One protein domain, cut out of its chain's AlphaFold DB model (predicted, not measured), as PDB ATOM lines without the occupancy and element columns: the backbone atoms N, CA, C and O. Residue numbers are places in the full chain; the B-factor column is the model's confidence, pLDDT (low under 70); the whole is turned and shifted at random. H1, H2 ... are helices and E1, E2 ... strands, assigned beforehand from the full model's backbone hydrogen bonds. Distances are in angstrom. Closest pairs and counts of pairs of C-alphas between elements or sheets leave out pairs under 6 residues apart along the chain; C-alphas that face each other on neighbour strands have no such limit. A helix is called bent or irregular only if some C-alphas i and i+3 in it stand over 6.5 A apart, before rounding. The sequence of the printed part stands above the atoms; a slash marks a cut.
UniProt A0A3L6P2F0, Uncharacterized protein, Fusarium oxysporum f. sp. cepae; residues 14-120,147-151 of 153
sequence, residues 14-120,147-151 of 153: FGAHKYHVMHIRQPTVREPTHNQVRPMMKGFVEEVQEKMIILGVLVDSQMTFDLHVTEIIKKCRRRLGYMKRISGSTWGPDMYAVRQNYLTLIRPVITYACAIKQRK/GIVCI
ATOM      1  N   PHE A  14      52.821  22.550 -14.850       78.12
ATOM      2  CA  PHE A  14      52.091  22.241 -16.079       78.12
ATOM      3  C   PHE A  14      52.493  23.210 -17.206       78.12
ATOM      4  O   PHE A  14      52.436  24.426 -17.038       78.12
ATOM      5  N   GLY A  15      52.910  22.683 -18.361       81.44
ATOM      6  CA  GLY A  15      53.138  23.481 -19.569       81.44
ATOM      7  C   GLY A  15      51.866  23.586 -20.403       81.44
ATOM      8  O   GLY A  15      51.455  22.585 -20.972       81.44
ATOM      9  N   ALA A  16      51.266  24.775 -20.507       81.31
ATOM     10  CA  ALA A  16      49.946  24.964 -21.122       81.31
ATOM     11  C   ALA A  16      49.820  24.426 -22.560       81.31
ATOM     12  O   ALA A  16      48.789  23.871 -22.907       81.31
ATOM     13  N   HIS A  17      50.881  24.522 -23.366       81.75
ATOM     14  CA  HIS A  17      50.914  24.036 -24.752       81.75
ATOM     15  C   HIS A  17      50.913  22.506 -24.891       81.75
ATOM     16  O   HIS A  17      50.823  21.999 -26.000       81.75
ATOM     17  N   LYS A  18      51.108  21.774 -23.789       83.06
ATOM     18  CA  LYS A  18      51.126  20.308 -23.785       83.06
ATOM     19  C   LYS A  18      49.767  19.722 -23.462       83.06
ATOM     20  O   LYS A  18      49.660  18.513 -23.424       83.06
ATOM     21  N   TYR A  19      48.787  20.544 -23.106       82.88
ATOM     22  CA  TYR A  19      47.524  20.042 -22.608       82.88
ATOM     23  C   TYR A  19      46.413  20.346 -23.586       82.88
ATOM     24  O   TYR A  19      46.274  21.480 -24.022       82.88
ATOM     25  N   HIS A  20      45.594  19.338 -23.847       83.31
ATOM     26  CA  HIS A  20      44.321  19.490 -24.532       83.31
ATOM     27  C   HIS A  20      43.188  19.246 -23.534       83.31
ATOM     28  O   HIS A  20      43.330  18.434 -22.612       83.31
ATOM     29  N   VAL A  21      42.066  19.949 -23.705       83.94
ATOM     30  CA  VAL A  21      40.901  19.845 -22.815       83.94
ATOM     31  C   VAL A  21      39.701  19.331 -23.593       83.94
ATOM     32  O   VAL A  21      39.255  19.950 -24.558       83.94
ATOM     33  N   MET A  22      39.150  18.217 -23.115       84.31
ATOM     34  CA  MET A  22      37.878  17.665 -23.565       84.31
ATOM     35  C   MET A  22      36.972  17.404 -22.363       84.31
ATOM     36  O   MET A  22      37.390  16.795 -21.375       84.31
ATOM     37  N   HIS A  23      35.709  17.811 -22.486       81.75
ATOM     38  CA  HIS A  23      34.655  17.461 -21.533       81.75
ATOM     39  C   HIS A  23      33.935  16.197 -21.991       81.75
ATOM     40  O   HIS A  23      33.331  16.175 -23.064       81.75
ATOM     41  N   ILE A  24      33.983  15.146 -21.171       78.31
ATOM     42  CA  ILE A  24      33.250  13.908 -21.444       78.31
ATOM     43  C   ILE A  24      31.821  14.041 -20.919       78.31
ATOM     44  O   ILE A  24      31.589  14.336 -19.743       78.31
ATOM     45  N   ARG A  25      30.856  13.769 -21.798       74.31
ATOM     46  CA  ARG A  25      29.421  13.791 -21.510       74.31
ATOM     47  C   ARG A  25      28.773  12.436 -21.770       74.31
ATOM     48  O   ARG A  25      29.314  11.573 -22.456       74.31
ATOM     49  N   GLN A  26      27.608  12.240 -21.157       69.25
ATOM     50  CA  GLN A  26      26.790  11.060 -21.408       69.25
ATOM     51  C   GLN A  26      26.122  11.173 -22.786       69.25
ATOM     52  O   GLN A  26      25.530  12.223 -23.046       69.25
ATOM     53  N   PRO A  27      26.093  10.090 -23.593       65.62
ATOM     54  CA  PRO A  27      25.504  10.071 -24.939       65.62
ATOM     55  C   PRO A  27      24.075  10.625 -25.030       65.62
ATOM     56  O   PRO A  27      23.649  11.113 -26.073       65.62
ATOM     57  N   THR A  28      23.311  10.510 -23.942       66.56
ATOM     58  CA  THR A  28      21.905  10.919 -23.830       66.56
ATOM     59  C   THR A  28      21.713  12.430 -23.704       66.56
ATOM     60  O   THR A  28      20.620  12.931 -23.959       66.56
ATOM     61  N   VAL A  29      22.756  13.171 -23.327       67.31
ATOM     62  CA  VAL A  29      22.684  14.609 -23.066       67.31
ATOM     63  C   VAL A  29      22.984  15.374 -24.355       67.31
ATOM     64  O   VAL A  29      24.128  15.433 -24.811       67.31
ATOM     65  N   ARG A  30      21.941  15.961 -24.957       64.38
ATOM     66  CA  ARG A  30      22.034  16.720 -26.220       64.38
ATOM     67  C   ARG A  30      22.814  18.025 -26.056       64.38
ATOM     68  O   ARG A  30      23.694  18.314 -26.866       64.38
ATOM     69  N   GLU A  31      22.551  18.750 -24.974       62.88
ATOM     70  CA  GLU A  31      23.149  20.055 -24.695       62.88
ATOM     71  C   GLU A  31      24.205  19.952 -23.595       62.88
ATOM     72  O   GLU A  31      23.922  19.419 -22.520       62.88
ATOM     73  N   PRO A  32      25.438  20.424 -23.819       60.66
ATOM     74  CA  PRO A  32      26.481  20.250 -22.826       60.66
ATOM     75  C   PRO A  32      26.238  21.162 -21.622       60.66
ATOM     76  O   PRO A  32      26.253  22.385 -21.727       60.66
ATOM     77  N   THR A  33      26.081  20.560 -20.445       57.25
ATOM     78  CA  THR A  33      25.821  21.282 -19.190       57.25
ATOM     79  C   THR A  33      27.019  22.124 -18.724       57.25
ATOM     80  O   THR A  33      26.858  23.030 -17.916       57.25
ATOM     81  N   HIS A  34      28.232  21.840 -19.218       60.62
ATOM     82  CA  HIS A  34      29.468  22.463 -18.739       60.62
ATOM     83  C   HIS A  34      30.434  22.766 -19.891       60.62
ATOM     84  O   HIS A  34      31.515  22.201 -20.005       60.62
ATOM     85  N   ASN A  35      30.011  23.628 -20.813       60.69
ATOM     86  CA  ASN A  35      30.623  23.662 -22.141       60.69
ATOM     87  C   ASN A  35      31.933  24.457 -22.262       60.69
ATOM     88  O   ASN A  35      32.535  24.483 -23.330       60.69
ATOM     89  N   GLN A  36      32.370  25.148 -21.205       64.44
ATOM     90  CA  GLN A  36      33.460  26.129 -21.317       64.44
ATOM     91  C   GLN A  36      34.372  26.214 -20.092       64.44
ATOM     92  O   GLN A  36      35.209  27.113 -20.021       64.44
ATOM     93  N   VAL A  37      34.257  25.296 -19.126       73.19
ATOM     94  CA  VAL A  37      35.192  25.309 -17.994       73.19
ATOM     95  C   VAL A  37      36.570  24.915 -18.493       73.19
ATOM     96  O   VAL A  37      36.762  23.826 -19.032       73.19
ATOM     97  N   ARG A  38      37.523  25.825 -18.319       73.56
ATOM     98  CA  ARG A  38      38.925  25.621 -18.665       73.56
ATOM     99  C   ARG A  38      39.748  25.591 -17.382       73.56
ATOM    100  O   ARG A  38      39.447  26.344 -16.453       73.56
ATOM    101  N   PRO A  39      40.798  24.762 -17.312       74.69
ATOM    102  CA  PRO A  39      41.780  24.873 -16.246       74.69
ATOM    103  C   PRO A  39      42.376  26.286 -16.242       74.69
ATOM    104  O   PRO A  39      42.766  26.800 -17.289       74.69
ATOM    105  N   MET A  40      42.482  26.916 -15.069       71.88
ATOM    106  CA  MET A  40      43.068  28.257 -14.920       71.88
ATOM    107  C   MET A  40      44.607  28.212 -14.991       71.88
ATOM    108  O   MET A  40      45.313  28.594 -14.056       71.88
ATOM    109  N   MET A  41      45.145  27.715 -16.106       72.69
ATOM    110  CA  MET A  41      46.581  27.623 -16.368       72.69
ATOM    111  C   MET A  41      47.069  28.855 -17.142       72.69
ATOM    112  O   MET A  41      46.445  29.300 -18.105       72.69
ATOM    113  N   LYS A  42      48.221  29.414 -16.751       69.25
ATOM    114  CA  LYS A  42      48.818  30.569 -17.443       69.25
ATOM    115  C   LYS A  42      49.209  30.185 -18.880       69.25
ATOM    116  O   LYS A  42      50.043  29.304 -19.066       69.25
ATOM    117  N   GLY A  43      48.660  30.890 -19.870       74.44
ATOM    118  CA  GLY A  43      48.971  30.677 -21.291       74.44
ATOM    119  C   GLY A  43      48.185  29.544 -21.958       74.44
ATOM    120  O   GLY A  43      48.543  29.137 -23.058       74.44
ATOM    121  N   PHE A  44      47.135  29.026 -21.312       80.00
ATOM    122  CA  PHE A  44      46.217  28.075 -21.933       80.00
ATOM    123  C   PHE A  44      45.211  28.828 -22.811       80.00
ATOM    124  O   PHE A  44      44.298  29.476 -22.305       80.00
ATOM    125  N   VAL A  45      45.427  28.787 -24.125       76.00
ATOM    126  CA  VAL A  45      44.602  29.501 -25.121       76.00
ATOM    127  C   VAL A  45      43.628  28.553 -25.824       76.00
ATOM    128  O   VAL A  45      42.622  28.991 -26.374       76.00
ATOM    129  N   GLU A  46      43.892  27.249 -25.770       78.00
ATOM    130  CA  GLU A  46      43.173  26.271 -26.571       78.00
ATOM    131  C   GLU A  46      41.695  26.148 -26.180       78.00
ATOM    132  O   GLU A  46      41.305  26.262 -25.011       78.00
ATOM    133  N   GLU A  47      40.855  25.959 -27.194       80.00
ATOM    134  CA  GLU A  47      39.426  25.744 -27.020       80.00
ATOM    135  C   GLU A  47      39.131  24.302 -26.611       80.00
ATOM    136  O   GLU A  47      39.914  23.383 -26.851       80.00
ATOM    137  N   VAL A  48      37.980  24.107 -25.968       80.12
ATOM    138  CA  VAL A  48      37.515  22.767 -25.608       80.12
ATOM    139  C   VAL A  48      37.264  21.992 -26.897       80.12
ATOM    140  O   VAL A  48      36.421  22.380 -27.704       80.12
ATOM    141  N   GLN A  49      37.971  20.879 -27.074       83.06
ATOM    142  CA  GLN A  49      37.804  20.032 -28.245       83.06
ATOM    143  C   GLN A  49      36.687  19.009 -28.015       83.06
ATOM    144  O   GLN A  49      36.641  18.326 -26.990       83.06
ATOM    145  N   GLU A  50      35.803  18.846 -29.001       82.25
ATOM    146  CA  GLU A  50      34.790  17.781 -28.974       82.25
ATOM    147  C   GLU A  50      35.349  16.412 -29.358       82.25
ATOM    148  O   GLU A  50      34.738  15.392 -29.033       82.25
ATOM    149  N   LYS A  51      36.484  16.383 -30.064       85.38
ATOM    150  CA  LYS A  51      37.129  15.171 -30.575       85.38
ATOM    151  C   LYS A  51      38.629  15.289 -30.382       85.38
ATOM    152  O   LYS A  51      39.188  16.323 -30.717       85.38
ATOM    153  N   MET A  52      39.276  14.239 -29.888       87.38
ATOM    154  CA  MET A  52      40.721  14.239 -29.665       87.38
ATOM    155  C   MET A  52      41.317  12.851 -29.868       87.38
ATOM    156  O   MET A  52      40.611  11.845 -29.819       87.38
ATOM    157  N   ILE A  53      42.629  12.789 -30.076       87.50
ATOM    158  CA  ILE A  53      43.351  11.523 -30.198       87.50
ATOM    159  C   ILE A  53      44.060  11.231 -28.877       87.50
ATOM    160  O   ILE A  53      44.947  11.968 -28.464       87.50
ATOM    161  N   ILE A  54      43.690  10.126 -28.236       84.50
ATOM    162  CA  ILE A  54      44.289   9.625 -26.998       84.50
ATOM    163  C   ILE A  54      44.994   8.314 -27.334       84.50
ATOM    164  O   ILE A  54      44.335   7.345 -27.700       84.50
ATOM    165  N   LEU A  55      46.327   8.266 -27.240       82.75
ATOM    166  CA  LEU A  55      47.120   7.045 -27.487       82.75
ATOM    167  C   LEU A  55      46.832   6.368 -28.851       82.75
ATOM    168  O   LEU A  55      46.943   5.154 -28.993       82.75
ATOM    169  N   GLY A  56      46.443   7.146 -29.868       81.00
ATOM    170  CA  GLY A  56      46.077   6.640 -31.201       81.00
ATOM    171  C   GLY A  56      44.603   6.239 -31.367       81.00
ATOM    172  O   GLY A  56      44.195   5.837 -32.460       81.00
ATOM    173  N   VAL A  57      43.792   6.386 -30.319       83.38
ATOM    174  CA  VAL A  57      42.335   6.236 -30.345       83.38
ATOM    175  C   VAL A  57      41.692   7.597 -30.546       83.38
ATOM    176  O   VAL A  57      42.007   8.540 -29.831       83.38
ATOM    177  N   LEU A  58      40.763   7.699 -31.496       87.19
ATOM    178  CA  LEU A  58      39.966   8.909 -31.657       87.19
ATOM    179  C   LEU A  58      38.792   8.835 -30.679       87.19
ATOM    180  O   LEU A  58      37.958   7.939 -30.772       87.19
ATOM    181  N   VAL A  59      38.758   9.757 -29.729       84.25
ATOM    182  CA  VAL A  59      37.736   9.835 -28.689       84.25
ATOM    183  C   VAL A  59      36.834  11.022 -28.983       84.25
ATOM    184  O   VAL A  59      37.319  12.115 -29.264       84.25
ATOM    185  N   ASP A  60      35.526  10.790 -28.929       84.25
ATOM    186  CA  ASP A  60      34.501  11.830 -29.020       84.25
ATOM    187  C   ASP A  60      34.020  12.199 -27.604       84.25
ATOM    188  O   ASP A  60      33.955  11.340 -26.724       84.25
ATOM    189  N   SER A  61      33.597  13.449 -27.397       80.00
ATOM    190  CA  SER A  61      33.058  13.952 -26.117       80.00
ATOM    191  C   SER A  61      31.868  13.140 -25.596       80.00
ATOM    192  O   SER A  61      31.712  12.963 -24.391       80.00
ATOM    193  N   GLN A  62      31.041  12.617 -26.503       77.19
ATOM    194  CA  GLN A  62      29.898  11.748 -26.201       77.19
ATOM    195  C   GLN A  62      30.282  10.283 -26.008       77.19
ATOM    196  O   GLN A  62      29.416   9.448 -25.757       77.19
ATOM    197  N   MET A  63      31.565   9.945 -26.165       75.69
ATOM    198  CA  MET A  63      32.080   8.594 -25.968       75.69
ATOM    199  C   MET A  63      31.373   7.544 -26.851       75.69
ATOM    200  O   MET A  63      31.236   6.381 -26.472       75.69
ATOM    201  N   THR A  64      30.898   7.959 -28.032       77.62
ATOM    202  CA  THR A  64      30.233   7.093 -29.019       77.62
ATOM    203  C   THR A  64      31.239   6.304 -29.855       77.62
ATOM    204  O   THR A  64      30.982   5.150 -30.190       77.62
ATOM    205  N   PHE A  65      32.402   6.902 -30.148       79.44
ATOM    206  CA  PHE A  65      33.497   6.321 -30.937       79.44
ATOM    207  C   PHE A  65      33.123   5.947 -32.379       79.44
ATOM    208  O   PHE A  65      33.854   5.207 -33.043       79.44
ATOM    209  N   ASP A  66      32.014   6.471 -32.902       81.69
ATOM    210  CA  ASP A  66      31.556   6.174 -34.262       81.69
ATOM    211  C   ASP A  66      32.593   6.616 -35.302       81.69
ATOM    212  O   ASP A  66      32.908   5.883 -36.249       81.69
ATOM    213  N   LEU A  67      33.209   7.784 -35.086       84.06
ATOM    214  CA  LEU A  67      34.255   8.287 -35.969       84.06
ATOM    215  C   LEU A  67      35.511   7.400 -35.926       84.06
ATOM    216  O   LEU A  67      36.122   7.121 -36.957       84.06
ATOM    217  N   HIS A  68      35.871   6.878 -34.755       86.00
ATOM    218  CA  HIS A  68      36.991   5.948 -34.639       86.00
ATOM    219  C   HIS A  68      36.726   4.635 -35.381       86.00
ATOM    220  O   HIS A  68      37.573   4.164 -36.146       86.00
ATOM    221  N   VAL A  69      35.531   4.065 -35.204       86.12
ATOM    222  CA  VAL A  69      35.125   2.813 -35.855       86.12
ATOM    223  C   VAL A  69      35.112   2.967 -37.375       86.12
ATOM    224  O   VAL A  69      35.627   2.097 -38.077       86.12
ATOM    225  N   THR A  70      34.574   4.072 -37.896       88.00
ATOM    226  CA  THR A  70      34.572   4.335 -39.346       88.00
ATOM    227  C   THR A  70      35.990   4.432 -39.914       88.00
ATOM    228  O   THR A  70      36.280   3.809 -40.941       88.00
ATOM    229  N   GLU A  71      36.906   5.107 -39.217       88.75
ATOM    230  CA  GLU A  71      38.300   5.228 -39.649       88.75
ATOM    231  C   GLU A  71      39.051   3.886 -39.583       88.75
ATOM    232  O   GLU A  71      39.838   3.553 -40.476       88.75
ATOM    233  N   ILE A  72      38.767   3.048 -38.582       88.88
ATOM    234  CA  ILE A  72      39.297   1.679 -38.516       88.88
ATOM    235  C   ILE A  72      38.769   0.826 -39.662       88.88
ATOM    236  O   ILE A  72      39.554   0.154 -40.330       88.88
ATOM    237  N   ILE A  73      37.462   0.870 -39.933       89.69
ATOM    238  CA  ILE A  73      36.861   0.134 -41.050       89.69
ATOM    239  C   ILE A  73      37.531   0.551 -42.361       89.69
ATOM    240  O   ILE A  73      37.912  -0.311 -43.155       89.69
ATOM    241  N   LYS A  74      37.750   1.854 -42.572       92.50
ATOM    242  CA  LYS A  74      38.464   2.383 -43.741       92.50
ATOM    243  C   LYS A  74      39.899   1.851 -43.824       92.50
ATOM    244  O   LYS A  74      40.313   1.364 -44.880       92.50
ATOM    245  N   LYS A  75      40.649   1.873 -42.714       91.19
ATOM    246  CA  LYS A  75      42.014   1.319 -42.634       91.19
ATOM    247  C   LYS A  75      42.044  -0.179 -42.957       91.19
ATOM    248  O   LYS A  75      42.870  -0.600 -43.770       91.19
ATOM    249  N   CYS A  76      41.135  -0.962 -42.381       91.44
ATOM    250  CA  CYS A  76      41.032  -2.402 -42.611       91.44
ATOM    251  C   CYS A  76      40.634  -2.728 -44.053       91.44
ATOM    252  O   CYS A  76      41.272  -3.572 -44.676       91.44
ATOM    253  N   ARG A  77      39.649  -2.020 -44.625       93.12
ATOM    254  CA  ARG A  77      39.239  -2.188 -46.031       93.12
ATOM    255  C   ARG A  77      40.394  -1.937 -46.994       93.12
ATOM    256  O   ARG A  77      40.587  -2.718 -47.918       93.12
ATOM    257  N   ARG A  78      41.199  -0.900 -46.750       94.19
ATOM    258  CA  ARG A  78      42.395  -0.620 -47.556       94.19
ATOM    259  C   ARG A  78      43.419  -1.759 -47.481       94.19
ATOM    260  O   ARG A  78      43.887  -2.212 -48.520       94.19
ATOM    261  N   ARG A  79      43.723  -2.265 -46.277       93.12
ATOM    262  CA  ARG A  79      44.649  -3.403 -46.089       93.12
ATOM    263  C   ARG A  79      44.133  -4.681 -46.753       93.12
ATOM    264  O   ARG A  79      44.894  -5.359 -47.434       93.12
ATOM    265  N   LEU A  80      42.838  -4.964 -46.620       93.06
ATOM    266  CA  LEU A  80      42.180  -6.075 -47.310       93.06
ATOM    267  C   LEU A  80      42.231  -5.915 -48.833       93.06
ATOM    268  O   LEU A  80      42.449  -6.898 -49.530       93.06
ATOM    269  N   GLY A  81      42.083  -4.693 -49.350       93.88
ATOM    270  CA  GLY A  81      42.224  -4.398 -50.775       93.88
ATOM    271  C   GLY A  81      43.617  -4.738 -51.311       93.88
ATOM    272  O   GLY A  81      43.727  -5.388 -52.349       93.88
ATOM    273  N   TYR A  82      44.675  -4.375 -50.577       92.00
ATOM    274  CA  TYR A  82      46.043  -4.770 -50.931       92.00
ATOM    275  C   TYR A  82      46.236  -6.285 -50.855       92.00
ATOM    276  O   TYR A  82      46.753  -6.873 -51.799       92.00
ATOM    277  N   MET A  83      45.751  -6.921 -49.785       90.75
ATOM    278  CA  MET A  83      45.834  -8.373 -49.621       90.75
ATOM    279  C   MET A  83      45.121  -9.112 -50.764       90.75
ATOM    280  O   MET A  83      45.669 -10.055 -51.322       90.75
ATOM    281  N   LYS A  84      43.937  -8.644 -51.175       90.50
ATOM    282  CA  LYS A  84      43.192  -9.209 -52.308       90.50
ATOM    283  C   LYS A  84      43.947  -9.052 -53.629       90.50
ATOM    284  O   LYS A  84      43.903  -9.954 -54.451       90.50
ATOM    285  N   ARG A  85      44.648  -7.930 -53.826       90.69
ATOM    286  CA  ARG A  85      45.439  -7.684 -55.041       90.69
ATOM    287  C   ARG A  85      46.649  -8.616 -55.151       90.69
ATOM    288  O   ARG A  85      46.975  -9.020 -56.256       90.69
ATOM    289  N   ILE A  86      47.294  -8.950 -54.031       90.31
ATOM    290  CA  ILE A  86      48.451  -9.862 -54.024       90.31
ATOM    291  C   ILE A  86      48.046 -11.344 -54.001       90.31
ATOM    292  O   ILE A  86      48.831 -12.192 -54.402       90.31
ATOM    293  N   SER A  87      46.829 -11.669 -53.553       87.75
ATOM    294  CA  SER A  87      46.345 -13.051 -53.393       87.75
ATOM    295  C   SER A  87      45.679 -13.576 -54.670       87.75
ATOM    296  O   SER A  87      44.474 -13.828 -54.691       87.75
ATOM    297  N   GLY A  88      46.451 -13.694 -55.755       86.81
ATOM    298  CA  GLY A  88      46.000 -14.343 -56.992       86.81
ATOM    299  C   GLY A  88      45.980 -15.872 -56.873       86.81
ATOM    300  O   GLY A  88      46.802 -16.443 -56.169       86.81
ATOM    301  N   SER A  89      45.076 -16.556 -57.581       80.94
ATOM    302  CA  SER A  89      44.963 -18.027 -57.530       80.94
ATOM    303  C   SER A  89      46.177 -18.761 -58.107       80.94
ATOM    304  O   SER A  89      46.540 -19.820 -57.615       80.94
ATOM    305  N   THR A  90      46.787 -18.203 -59.157       84.75
ATOM    306  CA  THR A  90      47.862 -18.859 -59.925       84.75
ATOM    307  C   THR A  90      49.243 -18.258 -59.645       84.75
ATOM    308  O   THR A  90      50.249 -18.935 -59.798       84.75
ATOM    309  N   TRP A  91      49.297 -16.994 -59.211       85.19
ATOM    310  CA  TRP A  91      50.539 -16.227 -59.001       85.19
ATOM    311  C   TRP A  91      50.661 -15.646 -57.584       85.19
ATOM    312  O   TRP A  91      51.552 -14.843 -57.315       85.19
ATOM    313  N   GLY A  92      49.716 -15.969 -56.698       89.81
ATOM    314  CA  GLY A  92      49.669 -15.429 -55.346       89.81
ATOM    315  C   GLY A  92      50.511 -16.222 -54.344       89.81
ATOM    316  O   GLY A  92      50.966 -17.328 -54.631       89.81
ATOM    317  N   PRO A  93      50.712 -15.655 -53.146       87.69
ATOM    318  CA  PRO A  93      51.374 -16.339 -52.048       87.69
ATOM    319  C   PRO A  93      50.521 -17.499 -51.523       87.69
ATOM    320  O   PRO A  93      49.296 -17.494 -51.648       87.69
ATOM    321  N   ASP A  94      51.180 -18.463 -50.877       91.88
ATOM    322  CA  ASP A  94      50.517 -19.606 -50.250       91.88
ATOM    323  C   ASP A  94      49.405 -19.175 -49.270       91.88
ATOM    324  O   ASP A  94      49.478 -18.127 -48.615       91.88
ATOM    325  N   MET A  95      48.379 -20.016 -49.123       87.62
ATOM    326  CA  MET A  95      47.241 -19.764 -48.237       87.62
ATOM    327  C   MET A  95      47.683 -19.505 -46.794       87.62
ATOM    328  O   MET A  95      47.096 -18.658 -46.107       87.62
ATOM    329  N   TYR A  96      48.740 -20.185 -46.330       92.56
ATOM    330  CA  TYR A  96      49.292 -19.950 -45.000       92.56
ATOM    331  C   TYR A  96      49.865 -18.534 -44.870       92.56
ATOM    332  O   TYR A  96      49.597 -17.847 -43.881       92.56
ATOM    333  N   ALA A  97      50.591 -18.063 -45.885       90.50
ATOM    334  CA  ALA A  97      51.161 -16.720 -45.910       90.50
ATOM    335  C   ALA A  97      50.068 -15.636 -45.949       90.50
ATOM    336  O   ALA A  97      50.138 -14.661 -45.197       90.50
ATOM    337  N   VAL A  98      49.003 -15.827 -46.738       90.94
ATOM    338  CA  VAL A  98      47.840 -14.916 -46.749       90.94
ATOM    339  C   VAL A  98      47.177 -14.857 -45.370       90.94
ATOM    340  O   VAL A  98      46.883 -13.769 -44.860       90.94
ATOM    341  N   ARG A  99      46.985 -16.011 -44.720       93.69
ATOM    342  CA  ARG A  99      46.432 -16.083 -43.361       93.69
ATOM    343  C   ARG A  99      47.327 -15.370 -42.348       93.69
ATOM    344  O   ARG A  99      46.813 -14.624 -41.514       93.69
ATOM    345  N   GLN A 100      48.642 -15.565 -42.419       94.69
ATOM    346  CA  GLN A 100      49.590 -14.883 -41.536       94.69
ATOM    347  C   GLN A 100      49.556 -13.366 -41.729       94.69
ATOM    348  O   GLN A 100      49.493 -12.625 -40.747       94.69
ATOM    349  N   ASN A 101      49.477 -12.890 -42.972       92.38
ATOM    350  CA  ASN A 101      49.322 -11.465 -43.268       92.38
ATOM    351  C   ASN A 101      48.037 -10.891 -42.656       92.38
ATOM    352  O   ASN A 101      48.053  -9.813 -42.061       92.38
ATOM    353  N   TYR A 102      46.922 -11.622 -42.728       93.69
ATOM    354  CA  TYR A 102      45.683 -11.203 -42.074       93.69
ATOM    355  C   TYR A 102      45.832 -11.106 -40.545       93.69
ATOM    356  O   TYR A 102      45.435 -10.103 -39.939       93.69
ATOM    357  N   LEU A 103      46.423 -12.128 -39.917       93.62
ATOM    358  CA  LEU A 103      46.600 -12.195 -38.464       93.62
ATOM    359  C   LEU A 103      47.568 -11.136 -37.926       93.62
ATOM    360  O   LEU A 103      47.349 -10.627 -36.831       93.62
ATOM    361  N   THR A 104      48.606 -10.791 -38.681       92.94
ATOM    362  CA  THR A 104      49.641  -9.834 -38.257       92.94
ATOM    363  C   THR A 104      49.283  -8.388 -38.588       92.94
ATOM    364  O   THR A 104      49.604  -7.490 -37.814       92.94
ATOM    365  N   LEU A 105      48.586  -8.133 -39.701       90.62
ATOM    366  CA  LEU A 105      48.312  -6.766 -40.156       90.62
ATOM    367  C   LEU A 105      46.895  -6.297 -39.841       90.62
ATOM    368  O   LEU A 105      46.697  -5.125 -39.526       90.62
ATOM    369  N   ILE A 106      45.883  -7.151 -39.972       90.44
ATOM    370  CA  ILE A 106      44.478  -6.716 -39.898       90.44
ATOM    371  C   ILE A 106      43.905  -6.984 -38.508       90.44
ATOM    372  O   ILE A 106      43.297  -6.091 -37.913       90.44
ATOM    373  N   ARG A 107      44.149  -8.178 -37.957       89.38
ATOM    374  CA  ARG A 107      43.647  -8.571 -36.635       89.38
ATOM    375  C   ARG A 107      44.022  -7.599 -35.503       89.38
ATOM    376  O   ARG A 107      43.087  -7.207 -34.810       89.38
ATOM    377  N   PRO A 108      45.282  -7.142 -35.324       88.94
ATOM    378  CA  PRO A 108      45.621  -6.253 -34.206       88.94
ATOM    379  C   PRO A 108      44.885  -4.909 -34.251       88.94
ATOM    380  O   PRO A 108      44.507  -4.377 -33.210       88.94
ATOM    381  N   VAL A 109      44.624  -4.377 -35.452       86.19
ATOM    382  CA  VAL A 109      43.884  -3.114 -35.619       86.19
ATOM    383  C   VAL A 109      42.433  -3.261 -35.168       86.19
ATOM    384  O   VAL A 109      41.886  -2.361 -34.539       86.19
ATOM    385  N   ILE A 110      41.813  -4.404 -35.469       83.88
ATOM    386  CA  ILE A 110      40.434  -4.692 -35.064       83.88
ATOM    387  C   ILE A 110      40.368  -4.968 -33.557       83.88
ATOM    388  O   ILE A 110      39.476  -4.458 -32.879       83.88
ATOM    389  N   THR A 111      41.301  -5.759 -33.019       82.00
ATOM    390  CA  THR A 111      41.271  -6.171 -31.607       82.00
ATOM    391  C   THR A 111      41.548  -5.017 -30.655       82.00
ATOM    392  O   THR A 111      40.886  -4.936 -29.625       82.00
ATOM    393  N   TYR A 112      42.455  -4.098 -31.004       77.94
ATOM    394  CA  TYR A 112      42.732  -2.914 -30.185       77.94
ATOM    395  C   TYR A 112      41.487  -2.026 -30.010       77.94
ATOM    396  O   TYR A 112      41.234  -1.496 -28.933       77.94
ATOM    397  N   ALA A 113      40.647  -1.938 -31.042       62.38
ATOM    398  CA  ALA A 113      39.435  -1.125 -31.029       62.38
ATOM    399  C   ALA A 113      38.240  -1.761 -30.296       62.38
ATOM    400  O   ALA A 113      37.259  -1.082 -29.993       62.38
ATOM    401  N   CYS A 114      38.279  -3.072 -30.039       64.56
ATOM    402  CA  CYS A 114      37.132  -3.822 -29.522       64.56
ATOM    403  C   CYS A 114      36.772  -3.443 -28.077       64.56
ATOM    404  O   CYS A 114      35.588  -3.385 -27.742       64.56
ATOM    405  N   ALA A 115      37.772  -3.113 -27.252       60.81
ATOM    406  CA  ALA A 115      37.575  -2.736 -25.849       60.81
ATOM    407  C   ALA A 115      36.679  -1.494 -25.680       60.81
ATOM    408  O   ALA A 115      36.022  -1.317 -24.662       60.81
ATOM    409  N   ILE A 116      36.614  -0.645 -26.703       59.62
ATOM    410  CA  ILE A 116      35.993   0.674 -26.622       59.62
ATOM    411  C   ILE A 116      34.462   0.614 -26.786       59.62
ATOM    412  O   ILE A 116      33.731   1.396 -26.178       59.62
ATOM    413  N   LYS A 117      33.942  -0.332 -27.580       54.41
ATOM    414  CA  LYS A 117      32.511  -0.397 -27.950       54.41
ATOM    415  C   LYS A 117      31.626  -1.125 -26.923       54.41
ATOM    416  O   LYS A 117      30.419  -1.234 -27.124       54.41
ATOM    417  N   GLN A 118      32.187  -1.615 -25.821       51.16
ATOM    418  CA  GLN A 118      31.461  -2.457 -24.856       51.16
ATOM    419  C   GLN A 118      30.375  -1.698 -24.065       51.16
ATOM    420  O   GLN A 118      29.469  -2.313 -23.518       51.16
ATOM    421  N   ARG A 119      30.349  -0.357 -24.119       43.25
ATOM    422  CA  ARG A 119      29.374   0.495 -23.409       43.25
ATOM    423  C   ARG A 119      27.933   0.525 -23.946       43.25
ATOM    424  O   ARG A 119      27.150   1.365 -23.505       43.25
ATOM    425  N   LYS A 120      27.513  -0.380 -24.839       40.28
ATOM    426  CA  LYS A 120      26.071  -0.581 -25.088       40.28
ATOM    427  C   LYS A 120      25.458  -1.481 -24.011       40.28
ATOM    428  O   LYS A 120      25.015  -2.589 -24.293       40.28
ATOM    429  N   GLY A 147      30.940  14.267 -15.179       44.03
ATOM    430  CA  GLY A 147      31.870  15.168 -15.883       44.03
ATOM    431  C   GLY A 147      33.365  14.961 -15.648       44.03
ATOM    432  O   GLY A 147      33.949  15.659 -14.824       44.03
ATOM    433  N   ILE A 148      33.997  14.068 -16.419       48.25
ATOM    434  CA  ILE A 148      35.466  14.050 -16.514       48.25
ATOM    435  C   ILE A 148      35.891  15.190 -17.410       48.25
ATOM    436  O   ILE A 148      35.510  15.228 -18.582       48.25
ATOM    437  N   VAL A 149      36.742  16.057 -16.878       47.84
ATOM    438  CA  VAL A 149      37.617  16.879 -17.705       47.84
ATOM    439  C   VAL A 149      38.851  16.037 -17.995       47.84
ATOM    440  O   VAL A 149      39.675  15.802 -17.111       47.84
ATOM    441  N   CYS A 150      38.959  15.520 -19.216       49.97
ATOM    442  CA  CYS A 150      40.159  14.812 -19.639       49.97
ATOM    443  C   CYS A 150      41.190  15.848 -20.078       49.97
ATOM    444  O   CYS A 150      41.048  16.478 -21.125       49.97
ATOM    445  N   ILE A 151      42.208  16.026 -19.240       52.50
ATOM    446  CA  ILE A 151      43.397  16.822 -19.532       52.50
ATOM    447  C   ILE A 151      44.455  15.838 -20.022       52.50
ATOM    448  O   ILE A 151      44.959  15.036 -19.232       52.50
TER     449      ILE A 151
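Overview. This is residues 14 to 120 and 147 to 151 of the 153 residues of an uncharacterized protein of Fusarium oxysporum f. sp. cepae (UniProt A0A3L6P2F0). A long helical hairpin, H1 and H2 side by side, makes most of the length; at its open end sits the small strand hairpin E2 and E3, and beyond that a loose head in which E1 pairs with E4 and residues 24 to 50 form a long loop. The printed part has 112 residues, with two named helices and four named strands in the order E1 E2 E3 H1 H2 E4; both two-stranded sheets are antiparallel and the class is mixed, helices and strands. The whole is only just extended, close to loose, with a radius of gyration of the C-alphas of 19.9 A, and is flat, spanning 65 by 33 by 18 A.

Along the chain. E1 is residues 20 to 23, 10.3 A long, with C-alpha 20 at (44.321, 19.490, -24.532). E2, residues 51 to 54, and E3, residues 57 to 60, each measure 9.7 A. H1, residues 66 to 86, is 30.5 A long from C-alpha 66 at (31.556, 6.174, -34.262). H2, residues 95 to 119, measures 36.7 A; it has a kink of 41 degrees near residue 109 and is irregular, with C-alphas 116 and 119 7.4 A apart. E4, residues 149 to 151, is 6.1 A long and ends at (43.397, 16.822, -19.532).

Arrangement. E1 and E4 are antiparallel at 165 degrees, with N 150 and O 22 3.0 A apart, within hydrogen-bond range. The hairpin E2 and E3 is antiparallel at 150 degrees, with N 54 and O 57 at 2.8 A. The closest C-alphas of E3 and H1 are those of Leu 58 and His 68, 5.1 A. H1 and H2 touch, closest at the C-alphas of Cys 76 and Ile 106, 6.2 A, at a shallow tilt of 4 degrees, opposite ways. E1 and H1 are apart. Every O i to N i+4 pair is within hydrogen-bond range in H1, and 12 of 21 in H2.

Size, cuts and confidence. The two C-alphas farthest apart are those of Met 40 and Thr 90, 65.3 A. Residues 121 to 146 are not printed, and C-alphas 120 and 147 stand 19.1 A apart across the cut. The link E1 to E2, 27 residues, is long. Mean pLDDT of the printed part is 79.1; residues 26 to 36, 42, 113 to 120 and 147 to 151 are under 70.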